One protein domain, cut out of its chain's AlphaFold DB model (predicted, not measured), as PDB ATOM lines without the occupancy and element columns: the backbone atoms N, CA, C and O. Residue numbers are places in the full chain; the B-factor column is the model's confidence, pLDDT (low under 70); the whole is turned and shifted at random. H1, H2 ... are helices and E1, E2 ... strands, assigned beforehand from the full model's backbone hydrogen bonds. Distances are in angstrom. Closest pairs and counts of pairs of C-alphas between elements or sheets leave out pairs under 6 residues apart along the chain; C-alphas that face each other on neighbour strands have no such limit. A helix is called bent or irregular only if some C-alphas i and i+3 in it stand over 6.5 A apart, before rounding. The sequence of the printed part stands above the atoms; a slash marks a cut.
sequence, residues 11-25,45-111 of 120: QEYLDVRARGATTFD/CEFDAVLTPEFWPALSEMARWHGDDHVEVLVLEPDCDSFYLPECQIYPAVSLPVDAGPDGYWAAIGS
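This is residues 11 to 25 and 45 to 111 of the 120 residues of an uncharacterized protein of Micromonospora aurantiaca (UniProt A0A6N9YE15). A narrow ribbon of two antiparallel strands, E1 and E2, runs through the middle, with H1 on one side of it, H5 on the other and H3 across one end. H4 makes a head between the strands at the opposite end, and short H2 sits near the first residues of H3, its Ala 49 close to Phe 55. The 82 printed residues include five named helices and two named strands, in the order H1 H2 H3 E1 H4 E2 H5: mostly helix. The whole is compact, with a radius of gyration of the C-alphas of 13.2 A and spans of 36 by 27 by 23 A.

E1 covers residues 70 to 74, 13.1 A, and E2 residues 93 to 97, 13.7 A. H1, residues 11 to 23, runs 19.1 A from C-alpha 11 at (177.911, 165.706, 205.454). H3, residues 55 to 66, is 16.8 A long. H2 is residues 47 to 50 and H4 residues 80 to 88; H4 is irregular, but only just: C-alphas 82 and 85 are 7.0 A apart. H5, residues 102 to 109, ends with C-alpha 109 at (190.683, 153.393, 204.076).

E1 and E2 are antiparallel neighbours at 167 degrees; N 71 and O 96, 2.8 A, are within hydrogen-bond range. The closest C-alphas of H1 and E2 are those of Tyr 13 and Ala 93, 5.3 A; of H5 and E2, Val 94 and Ala 108, 7.0 A; of H3 and E1, Ala 63 and Val 71, 7.0 A. H3, with residues 56 to 57 alone, only just touches H5, with 3 pairs of C-alphas within 8 A, the closest Trp 56 and Pro 102 at 6.2 A; their lines are about perpendicular, at 80 degrees. H2 and H3 are close but not clearly touching, with Ala 49 and Phe 55 the closest C-alphas at 6.6 A. H4 is apart from H1, H2, H3 and H5. Every O i to N i+4 pair is within hydrogen-bond range in H3 and H5, against 8 of 9 in H1 and 3 of 5 in H4; H2 is too short for one.

The C-alphas farthest apart, of Trp 65 and Pro 86, are 38.5 A apart. Residues 26 to 44 are not printed, and C-alphas 25 and 45 are 18.6 A apart across this cut. The links that are printed whole are tight. Mean pLDDT of the printed part is 91.3; residue 111 is under 70.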
ATOM      1  N   GLN A  11     177.446 164.324 205.382       91.81
ATOM      2  CA  GLN A  11     177.911 165.706 205.454       91.81
ATOM      3  C   GLN A  11     179.427 165.824 205.270       91.81
ATOM      4  O   GLN A  11     179.871 166.681 204.518       91.81
ATOM      5  N   GLU A  12     180.211 164.953 205.907       91.19
ATOM      6  CA  GLU A  12     181.670 164.958 205.775       91.19
ATOM      7  C   GLU A  12     182.086 164.693 204.325       91.19
ATOM      8  O   GLU A  12     182.913 165.415 203.772       91.19
ATOM      9  N   TYR A  13     181.439 163.727 203.670       94.12
ATOM     10  CA  TYR A  13     181.646 163.461 202.251       94.12
ATOM     11  C   TYR A  13     181.321 164.666 201.370       94.12
ATOM     12  O   TYR A  13     182.115 165.030 200.502       94.12
ATOM     13  N   LEU A  14     180.174 165.315 201.597       94.94
ATOM     14  CA  LEU A  14     179.795 166.514 200.849       94.94
ATOM     15  C   LEU A  14     180.797 167.653 201.064       94.94
ATOM     16  O   LEU A  14     181.130 168.349 200.105       94.94
ATOM     17  N   ASP A  15     181.306 167.812 202.283       95.31
ATOM     18  CA  ASP A  15     182.264 168.850 202.648       95.31
ATOM     19  C   ASP A  15     183.631 168.627 201.981       95.31
ATOM     20  O   ASP A  15     184.160 169.546 201.345       95.31
ATOM     21  N   VAL A  16     184.177 167.407 202.061       95.62
ATOM     22  CA  VAL A  16     185.428 167.019 201.384       95.62
ATOM     23  C   VAL A  16     185.278 167.169 199.872       95.62
ATOM     24  O   VAL A  16     186.102 167.799 199.207       95.62
ATOM     25  N   ARG A  17     184.177 166.666 199.303       95.81
ATOM     26  CA  ARG A  17     183.910 166.769 197.865       95.81
ATOM     27  C   ARG A  17     183.781 168.221 197.408       95.81
ATOM     28  O   ARG A  17     184.289 168.570 196.341       95.81
ATOM     29  N   ALA A  18     183.128 169.074 198.196       95.56
ATOM     30  CA  ALA A  18     183.009 170.496 197.900       95.56
ATOM     31  C   ALA A  18     184.378 171.189 197.908       95.56
ATOM     32  O   ALA A  18     184.672 171.932 196.971       95.56
ATOM     33  N   ARG A  19     185.235 170.914 198.904       93.81
ATOM     34  CA  ARG A  19     186.607 171.446 198.957       93.81
ATOM     35  C   ARG A  19     187.445 170.965 197.779       93.81
ATOM     36  O   ARG A  19     188.019 171.801 197.077       93.81
ATOM     37  N   GLY A  20     187.419 169.667 197.482       93.06
ATOM     38  CA  GLY A  20     188.073 169.090 196.307       93.06
ATOM     39  C   GLY A  20     187.651 169.783 195.007       93.06
ATOM     40  O   GLY A  20     188.505 170.179 194.217       93.06
ATOM     41  N   ALA A  21     186.353 170.053 194.829       94.94
ATOM     42  CA  ALA A  21     185.810 170.734 193.649       94.94
ATOM     43  C   ALA A  21     186.208 172.221 193.511       94.94
ATOM     44  O   ALA A  21     186.005 172.821 192.449       94.94
ATOM     45  N   THR A  22     186.769 172.845 194.555       93.19
ATOM     46  CA  THR A  22     187.358 174.196 194.443       93.19
ATOM     47  C   THR A  22     188.732 174.184 193.771       93.19
ATOM     48  O   THR A  22     189.159 175.193 193.208       93.19
ATOM     49  N   THR A  23     189.412 173.039 193.810       90.94
ATOM     50  CA  THR A  23     190.769 172.851 193.296       90.94
ATOM     51  C   THR A  23     190.764 172.056 191.994       90.94
ATOM     52  O   THR A  23     191.386 172.473 191.015       90.94
ATOM     53  N   PHE A  24     190.014 170.960 191.957       92.62
ATOM     54  CA  PHE A  24     189.948 170.032 190.838       92.62
ATOM     55  C   PHE A  24     188.613 170.142 190.099       92.62
ATOM     56  O   PHE A  24     187.561 170.391 190.694       92.62
ATOM     57  N   ASP A  25     188.627 169.914 188.790       94.31
ATOM     58  CA  ASP A  25     187.429 169.550 188.052       94.31
ATOM     59  C   ASP A  25     187.189 168.043 188.181       94.31
ATOM     60  O   ASP A  25     187.774 167.239 187.463       94.31
ATOM     61  N   CYS A  45     200.901 159.369 191.943       88.19
ATOM     62  CA  CYS A  45     201.350 158.037 192.310       88.19
ATOM     63  C   CYS A  45     200.345 156.994 191.824       88.19
ATOM     64  O   CYS A  45     199.186 157.308 191.542       88.19
ATOM     65  N   GLU A  46     200.820 155.763 191.677       88.75
ATOM     66  CA  GLU A  46     199.961 154.622 191.383       88.75
ATOM     67  C   GLU A  46     199.077 154.310 192.590       88.75
ATOM     68  O   GLU A  46     199.463 154.560 193.732       88.75
ATOM     69  N   PHE A  47     197.900 153.736 192.345       84.75
ATOM     70  CA  PHE A  47     196.968 153.376 193.415       84.75
ATOM     71  C   PHE A  47     197.619 152.465 194.465       84.75
ATOM     72  O   PHE A  47     197.475 152.705 195.659       84.75
ATOM     73  N   ASP A  48     198.429 151.496 194.037       88.19
ATOM     74  CA  ASP A  48     199.126 150.578 194.943       88.19
ATOM     75  C   ASP A  48     200.084 151.301 195.902       88.19
ATOM     76  O   ASP A  48     200.318 150.827 197.013       88.19
ATOM     77  N   ALA A  49     200.596 152.480 195.526       88.75
ATOM     78  CA  ALA A  49     201.428 153.288 196.412       88.75
ATOM     79  C   ALA A  49     200.642 153.756 197.644       88.75
ATOM     80  O   ALA A  49     201.197 153.759 198.738       88.75
ATOM     81  N   VAL A  50     199.351 154.071 197.489       88.38
ATOM     82  CA  VAL A  50     198.436 154.484 198.571       88.38
ATOM     83  C   VAL A  50     198.270 153.377 199.620       88.38
ATOM     84  O   VAL A  50     197.969 153.654 200.783       88.38
ATOM     85  N   LEU A  51     198.521 152.127 199.219       89.19
ATOM     86  CA  LEU A  51     198.427 150.938 200.060       89.19
ATOM     87  C   LEU A  51     199.766 150.529 200.703       89.19
ATOM     88  O   LEU A  51     199.854 149.509 201.388       89.19
ATOM     89  N   THR A  52     200.835 151.295 200.495       91.56
ATOM     90  CA  THR A  52     202.128 151.001 201.125       91.56
ATOM     91  C   THR A  52     202.172 151.532 202.562       91.56
ATOM     92  O   THR A  52     201.596 152.584 202.855       91.56
ATOM     93  N   PRO A  53     202.867 150.850 203.491       90.94
ATOM     94  CA  PRO A  53     202.994 151.323 204.870       90.94
ATOM     95  C   PRO A  53     203.748 152.659 204.982       90.94
ATOM     96  O   PRO A  53     203.600 153.366 205.977       90.94
ATOM     97  N   GLU A  54     204.534 153.024 203.968       92.81
ATOM     98  CA  GLU A  54     205.266 154.287 203.889       92.81
ATOM     99  C   GLU A  54     204.398 155.472 203.441       92.81
ATOM    100  O   GLU A  54     204.775 156.621 203.689       92.81
ATOM    101  N   PHE A  55     203.242 155.222 202.814       92.62
ATOM    102  CA  PHE A  55     202.428 156.269 202.199       92.62
ATOM    103  C   PHE A  55     201.922 157.294 203.207       92.62
ATOM    104  O   PHE A  55     202.189 158.487 203.066       92.62
ATOM    105  N   TRP A  56     201.221 156.833 204.245       94.69
ATOM    106  CA  TRP A  56     200.654 157.730 205.248       94.69
ATOM    107  C   TRP A  56     201.726 158.540 205.995       94.69
ATOM    108  O   TRP A  56     201.594 159.760 206.048       94.69
ATOM    109  N   PRO A  57     202.832 157.942 206.493       94.81
ATOM    110  CA  PRO A  57     203.939 158.714 207.058       94.81
ATOM    111  C   PRO A  57     204.473 159.810 206.128       94.81
ATOM    112  O   PRO A  57     204.679 160.935 206.575       94.81
ATOM    113  N   ALA A  58     204.674 159.507 204.842       94.00
ATOM    114  CA  ALA A  58     205.172 160.485 203.878       94.00
ATOM    115  C   ALA A  58     204.161 161.618 203.627       94.00
ATOM    116  O   ALA A  58     204.537 162.792 203.608       94.00
ATOM    117  N   LEU A  59     202.880 161.276 203.476       93.62
ATOM    118  CA  LEU A  59     201.805 162.234 203.232       93.62
ATOM    119  C   LEU A  59     201.579 163.161 204.434       93.62
ATOM    120  O   LEU A  59     201.466 164.372 204.254       93.62
ATOM    121  N   SER A  60     201.583 162.621 205.656       95.31
ATOM    122  CA  SER A  60     201.453 163.413 206.882       95.31
ATOM    123  C   SER A  60     202.636 164.350 207.105       95.31
ATOM    124  O   SER A  60     202.435 165.491 207.511       95.31
ATOM    125  N   GLU A  61     203.869 163.911 206.830       95.06
ATOM    126  CA  GLU A  61     205.038 164.798 206.901       95.06
ATOM    127  C   GLU A  61     204.944 165.940 205.886       95.06
ATOM    128  O   GLU A  61     205.189 167.094 206.238       95.06
ATOM    129  N   MET A  62     204.518 165.648 204.652       93.94
ATOM    130  CA  MET A  62     204.298 166.676 203.636       93.94
ATOM    131  C   MET A  62     203.234 167.687 204.086       93.94
ATOM    132  O   MET A  62     203.490 168.888 204.065       93.94
ATOM    133  N   ALA A  63     202.082 167.219 204.571       94.56
ATOM    134  CA  ALA A  63     201.021 168.077 205.099       94.56
ATOM    135  C   ALA A  63     201.529 168.985 206.240       94.56
ATOM    136  O   ALA A  63     201.332 170.201 206.213       94.56
ATOM    137  N   ARG A  64     202.306 168.437 207.189       95.06
ATOM    138  CA  ARG A  64     202.935 169.225 208.266       95.06
ATOM    139  C   ARG A  64     203.881 170.300 207.739       95.06
ATOM    140  O   ARG A  64     203.885 171.411 208.267       95.06
ATOM    141  N   TRP A  65     204.687 170.002 206.719       94.69
ATOM    142  CA  TRP A  65     205.598 170.989 206.124       94.69
ATOM    143  C   TRP A  65     204.856 172.159 205.477       94.69
ATOM    144  O   TRP A  65     205.373 173.277 205.475       94.69
ATOM    145  N   HIS A  66     203.644 171.917 204.980       91.94
ATOM    146  CA  HIS A  66     202.773 172.941 204.410       91.94
ATOM    147  C   HIS A  66     201.850 173.617 205.439       91.94
ATOM    148  O   HIS A  66     201.195 174.606 205.108       91.94
ATOM    149  N   GLY A  67     201.878 173.175 206.700       94.81
ATOM    150  CA  GLY A  67     201.077 173.740 207.787       94.81
ATOM    151  C   GLY A  67     199.623 173.267 207.793       94.81
ATOM    152  O   GLY A  67     198.777 173.944 208.374       94.81
ATOM    153  N   ASP A  68     199.337 172.138 207.145       94.88
ATOM    154  CA  ASP A  68     198.021 171.513 207.156       94.88
ATOM    155  C   ASP A  68     197.823 170.688 208.435       94.88
ATOM    156  O   ASP A  68     198.705 169.941 208.862       94.88
ATOM    157  N   ASP A  69     196.628 170.783 209.023       96.19
ATOM    158  CA  ASP A  69     196.250 169.997 210.206       96.19
ATOM    159  C   ASP A  69     195.558 168.673 209.835       96.19
ATOM    160  O   ASP A  69     195.420 167.778 210.673       96.19
ATOM    161  N   HIS A  70     195.084 168.546 208.589       95.50
ATOM    162  CA  HIS A  70     194.324 167.397 208.095       95.50
ATOM    163  C   HIS A  70     194.724 167.022 206.666       95.50
ATOM    164  O   HIS A  70     195.134 167.869 205.876       95.50
ATOM    165  N   VAL A  71     194.527 165.749 206.334       94.81
ATOM    166  CA  VAL A  71     194.615 165.197 204.984       94.81
ATOM    167  C   VAL A  71     193.243 164.674 204.586       94.81
ATOM    168  O   VAL A  71     192.608 163.929 205.333       94.81
ATOM    169  N   GLU A  72     192.806 165.039 203.386       94.12
ATOM    170  CA  GLU A  72     191.540 164.585 202.819       94.12
ATOM    171  C   GLU A  72     191.787 163.581 201.703       94.12
ATOM    172  O   GLU A  72     192.557 163.837 200.776       94.12
ATOM    173  N   VAL A  73     191.099 162.446 201.778       92.00
ATOM    174  CA  VAL A  73     191.097 161.430 200.727       92.00
ATOM    175  C   VAL A  73     189.686 161.350 200.167       92.00
ATOM    176  O   VAL A  73     188.723 161.218 200.917       92.00
ATOM    177  N   LEU A  74     189.559 161.444 198.845       93.12
ATOM    178  CA  LEU A  74     188.292 161.387 198.122       93.12
ATOM    179  C   LEU A  74     188.438 160.439 196.936       93.12
ATOM    180  O   LEU A  74     189.284 160.664 196.070       93.12
ATOM    181  N   VAL A  75     187.582 159.423 196.863       91.31
ATOM    182  CA  VAL A  75     187.502 158.547 195.691       91.31
ATOM    183  C   VAL A  75     186.449 159.095 194.730       91.31
ATOM    184  O   VAL A  75     185.324 159.396 195.125       91.31
ATOM    185  N   LEU A  76     186.829 159.259 193.461       91.31
ATOM    186  CA  LEU A  76     185.947 159.803 192.423       91.31
ATOM    187  C   LEU A  76     185.210 158.723 191.636       91.31
ATOM    188  O   LEU A  76     184.094 158.959 191.180       91.31
ATOM    189  N   GLU A  77     185.851 157.572 191.444       88.62
ATOM    190  CA  GLU A  77     185.315 156.463 190.665       88.62
ATOM    191  C   GLU A  77     185.530 155.135 191.401       88.62
ATOM    192  O   GLU A  77     186.624 154.916 191.926       88.62
ATOM    193  N   PRO A  78     184.533 154.233 191.392       89.12
ATOM    194  CA  PRO A  78     183.170 154.430 190.871       89.12
ATOM    195  C   PRO A  78     182.381 155.517 191.636       89.12
ATOM    196  O   PRO A  78     182.747 155.910 192.737       89.12
ATOM    197  N   ASP A  79     181.328 156.072 191.030       89.81
ATOM    198  CA  ASP A  79     180.589 157.190 191.637       89.81
ATOM    199  C   ASP A  79     179.845 156.755 192.917       89.81
ATOM    200  O   ASP A  79     179.288 155.654 192.992       89.81
ATOM    201  N   CYS A  80     179.820 157.640 193.919       90.31
ATOM    202  CA  CYS A  80     179.242 157.375 195.235       90.31
ATOM    203  C   CYS A  80     177.761 156.970 195.190       90.31
ATOM    204  O   CYS A  80     177.393 155.971 195.810       90.31
ATOM    205  N   ASP A  81     176.931 157.702 194.446       90.88
ATOM    206  CA  ASP A  81     175.485 157.473 194.382       90.88
ATOM    207  C   ASP A  81     175.161 156.215 193.569       90.88
ATOM    208  O   ASP A  81     174.176 155.525 193.840       90.88
ATOM    209  N   SER A  82     175.999 155.908 192.573       91.19
ATOM    210  CA  SER A  82     175.800 154.759 191.685       91.19
ATOM    211  C   SER A  82     176.342 153.430 192.220       91.19
ATOM    212  O   SER A  82     175.832 152.386 191.821       91.19
ATOM    213  N   PHE A  83     177.352 153.451 193.100       89.25
ATOM    214  CA  PHE A  83     178.047 152.244 193.564       89.25
ATOM    215  C   PHE A  83     178.250 152.204 195.080       89.25
ATOM    216  O   PHE A  83     177.722 151.317 195.745       89.25
ATOM    217  N   TYR A  84     178.980 153.160 195.661       87.25
ATOM    218  CA  TYR A  84     179.393 153.054 197.068       87.25
ATOM    219  C   TYR A  84     178.222 153.097 198.056       87.25
ATOM    220  O   TYR A  84     178.234 152.368 199.047       87.25
ATOM    221  N   LEU A  85     177.193 153.904 197.789       88.50
ATOM    222  CA  LEU A  85     176.001 153.935 198.633       88.50
ATOM    223  C   LEU A  85     175.120 152.693 198.460       88.50
ATOM    224  O   LEU A  85     174.775 152.102 199.486       88.50
ATOM    225  N   PRO A  86     174.755 152.263 197.234       87.94
ATOM    226  CA  PRO A  86     173.945 151.060 197.058       87.94
ATOM    227  C   PRO A  86     174.636 149.770 197.512       87.94
ATOM    228  O   PRO A  86     174.011 148.970 198.205       87.94
ATOM    229  N   GLU A  87     175.904 149.576 197.140       86.12
ATOM    230  CA  GLU A  87     176.600 148.290 197.289       86.12
ATOM    231  C   GLU A  87     177.334 148.175 198.628       86.12
ATOM    232  O   GLU A  87     177.348 147.117 199.252       86.12
ATOM    233  N   CYS A  88     177.922 149.277 199.098       83.44
ATOM    234  CA  CYS A  88     178.794 149.267 200.272       83.44
ATOM    235  C   CYS A  88     178.182 149.997 201.476       83.44
ATOM    236  O   CYS A  88     178.684 149.855 202.588       83.44
ATOM    237  N   GLN A  89     177.106 150.772 201.279       87.19
ATOM    238  CA  GLN A  89     176.511 151.656 202.291       87.19
ATOM    239  C   GLN A  89     177.517 152.647 202.906       87.19
ATOM    240  O   GLN A  89     177.395 153.018 204.076       87.19
ATOM    241  N   ILE A  90     178.503 153.092 202.117       87.31
ATOM    242  CA  ILE A  90     179.547 154.029 202.552       87.31
ATOM    243  C   ILE A  90     179.587 155.279 201.673       87.31
ATOM    244  O   ILE A  90     179.215 155.248 200.500       87.31
ATOM    245  N   TYR A  91     180.109 156.366 202.236       90.94
ATOM    246  CA  TYR A  91     180.531 157.532 201.471       90.94
ATOM    247  C   TYR A  91     182.058 157.503 201.300       90.94
ATOM    248  O   TYR A  91     182.763 157.417 202.307       90.94
ATOM    249  N   PRO A  92     182.600 157.564 200.071       91.38
ATOM    250  CA  PRO A  92     184.002 157.258 199.803       91.38
ATOM    251  C   PRO A  92     184.902 158.500 199.923       91.38
ATOM    252  O   PRO A  92     185.606 158.893 198.990       91.38
ATOM    253  N   ALA A  93     184.847 159.150 201.079       93.12
ATOM    254  CA  ALA A  93     185.744 160.237 201.442       93.12
ATOM    255  C   ALA A  93     186.081 160.145 202.923       93.12
ATOM    256  O   ALA A  93     185.231 159.712 203.686       93.12
ATOM    257  N   VAL A  94     187.275 160.583 203.314       91.44
ATOM    258  CA  VAL A  94     187.687 160.695 204.719       91.44
ATOM    259  C   VAL A  94     188.504 161.964 204.927       91.44
ATOM    260  O   VAL A  94     189.266 162.372 204.048       91.44
ATOM    261  N   SER A  95     188.370 162.573 206.103       93.69
ATOM    262  CA  SER A  95     189.235 163.658 206.566       93.69
ATOM    263  C   SER A  95     189.968 163.219 207.830       93.69
ATOM    264  O   SER A  95     189.367 163.070 208.894       93.69
ATOM    265  N   LEU A  96     191.280 163.017 207.732       94.62
ATOM    266  CA  LEU A  96     192.108 162.504 208.822       94.62
ATOM    267  C   LEU A  96     193.034 163.596 209.363       94.62
ATOM    268  O   LEU A  96     193.663 164.287 208.563       94.62
ATOM    269  N   PRO A  97     193.178 163.755 210.690       95.62
ATOM    270  CA  PRO A  97     194.199 164.643 211.233       95.62
ATOM    271  C   PRO A  97     195.590 164.124 210.848       95.62
ATOM    272  O   PRO A  97     195.816 162.913 210.854       95.62
ATOM    273  N   VAL A  98     196.547 165.016 210.575       96.19
ATOM    274  CA  VAL A  98     197.933 164.626 210.216       96.19
ATOM    275  C   VAL A  98     198.615 163.778 211.295       96.19
ATOM    276  O   VAL A  98     199.511 162.981 211.007       96.19
ATOM    277  N   ASP A  99     198.161 163.923 212.541       94.50
ATOM    278  CA  ASP A  99     198.622 163.174 213.710       94.50
ATOM    279  C   ASP A  99     197.932 161.815 213.890       94.50
ATOM    280  O   ASP A  99     198.232 161.097 214.848       94.50
ATOM    281  N   ALA A 100     197.037 161.418 212.979       92.88
ATOM    282  CA  ALA A 100     196.591 160.035 212.931       92.88
ATOM    283  C   ALA A 100     197.810 159.123 212.711       92.88
ATOM    284  O   ALA A 100     198.681 159.398 211.887       92.88
ATOM    285  N   GLY A 101     197.896 158.031 213.468       91.19
ATOM    286  CA  GLY A 101     198.907 157.002 213.224       91.19
ATOM    287  C   GLY A 101     198.582 156.181 211.967       91.19
ATOM    288  O   GLY A 101     197.442 156.224 211.497       91.19
ATOM    289  N   PRO A 102     199.531 155.373 211.457       90.62
ATOM    290  CA  PRO A 102     199.289 154.459 210.335       90.62
ATOM    291  C   PRO A 102     198.066 153.556 210.539       90.62
ATOM    292  O   PRO A 102     197.286 153.368 209.615       90.62
ATOM    293  N   ASP A 103     197.841 153.067 211.760       91.56
ATOM    294  CA  ASP A 103     196.661 152.256 212.087       91.56
ATOM    295  C   ASP A 103     195.349 153.037 211.922       91.56
ATOM    296  O   ASP A 103     194.342 152.478 211.501       91.56
ATOM    297  N   GLY A 104     195.355 154.339 212.230       90.44
ATOM    298  CA  GLY A 104     194.194 155.211 212.048       90.44
ATOM    299  C   GLY A 104     193.880 155.445 210.573       90.44
ATOM    300  O   GLY A 104     192.719 155.393 210.178       90.44
ATOM    301  N   TYR A 105     194.917 155.628 209.755       91.69
ATOM    302  CA  TYR A 105     194.785 155.677 208.301       91.69
ATOM    303  C   TYR A 105     194.229 154.364 207.740       91.69
ATOM    304  O   TYR A 105     193.241 154.368 207.006       91.69
ATOM    305  N   TRP A 106     194.798 153.230 208.150       90.75
ATOM    306  CA  TRP A 106     194.352 151.917 207.695       90.75
ATOM    307  C   TRP A 106     192.925 151.583 208.121       90.75
ATOM    308  O   TRP A 106     192.171 151.034 207.324       90.75
ATOM    309  N   ALA A 107     192.520 151.963 209.332       88.12
ATOM    310  CA  ALA A 107     191.137 151.818 209.777       88.12
ATOM    311  C   ALA A 107     190.155 152.669 208.948       88.12
ATOM    312  O   ALA A 107     188.988 152.308 208.814       88.12
ATOM    313  N   ALA A 108     190.613 153.793 208.394       86.19
ATOM    314  CA  ALA A 108     189.779 154.682 207.594       86.19
ATOM    315  C   ALA A 108     189.616 154.201 206.146       86.19
ATOM    316  O   ALA A 108     188.512 154.261 205.612       86.19
ATOM    317  N   ILE A 109     190.692 153.720 205.512       85.12
ATOM    318  CA  ILE A 109     190.683 153.393 204.076       85.12
ATOM    319  C   ILE A 109     190.690 151.891 203.760       85.12
ATOM    320  O   ILE A 109     190.376 151.504 202.640       85.12
ATOM    321  N   GLY A 110     191.053 151.041 204.721       78.00
ATOM    322  CA  GLY A 110     191.250 149.601 204.528       78.00
ATOM    323  C   GLY A 110     190.003 148.747 204.757       78.00
ATOM    324  O   GLY A 110     190.111 147.525 204.820       78.00
ATOM    325  N   SER A 111     188.829 149.356 204.938       68.19
ATOM    326  CA  SER A 111     187.594 148.600 205.142       68.19
ATOM    327  C   SER A 111     187.083 148.039 203.820       68.19
ATOM    328  O   SER A 111     186.639 148.784 202.950       68.19
TER     329      SER A 111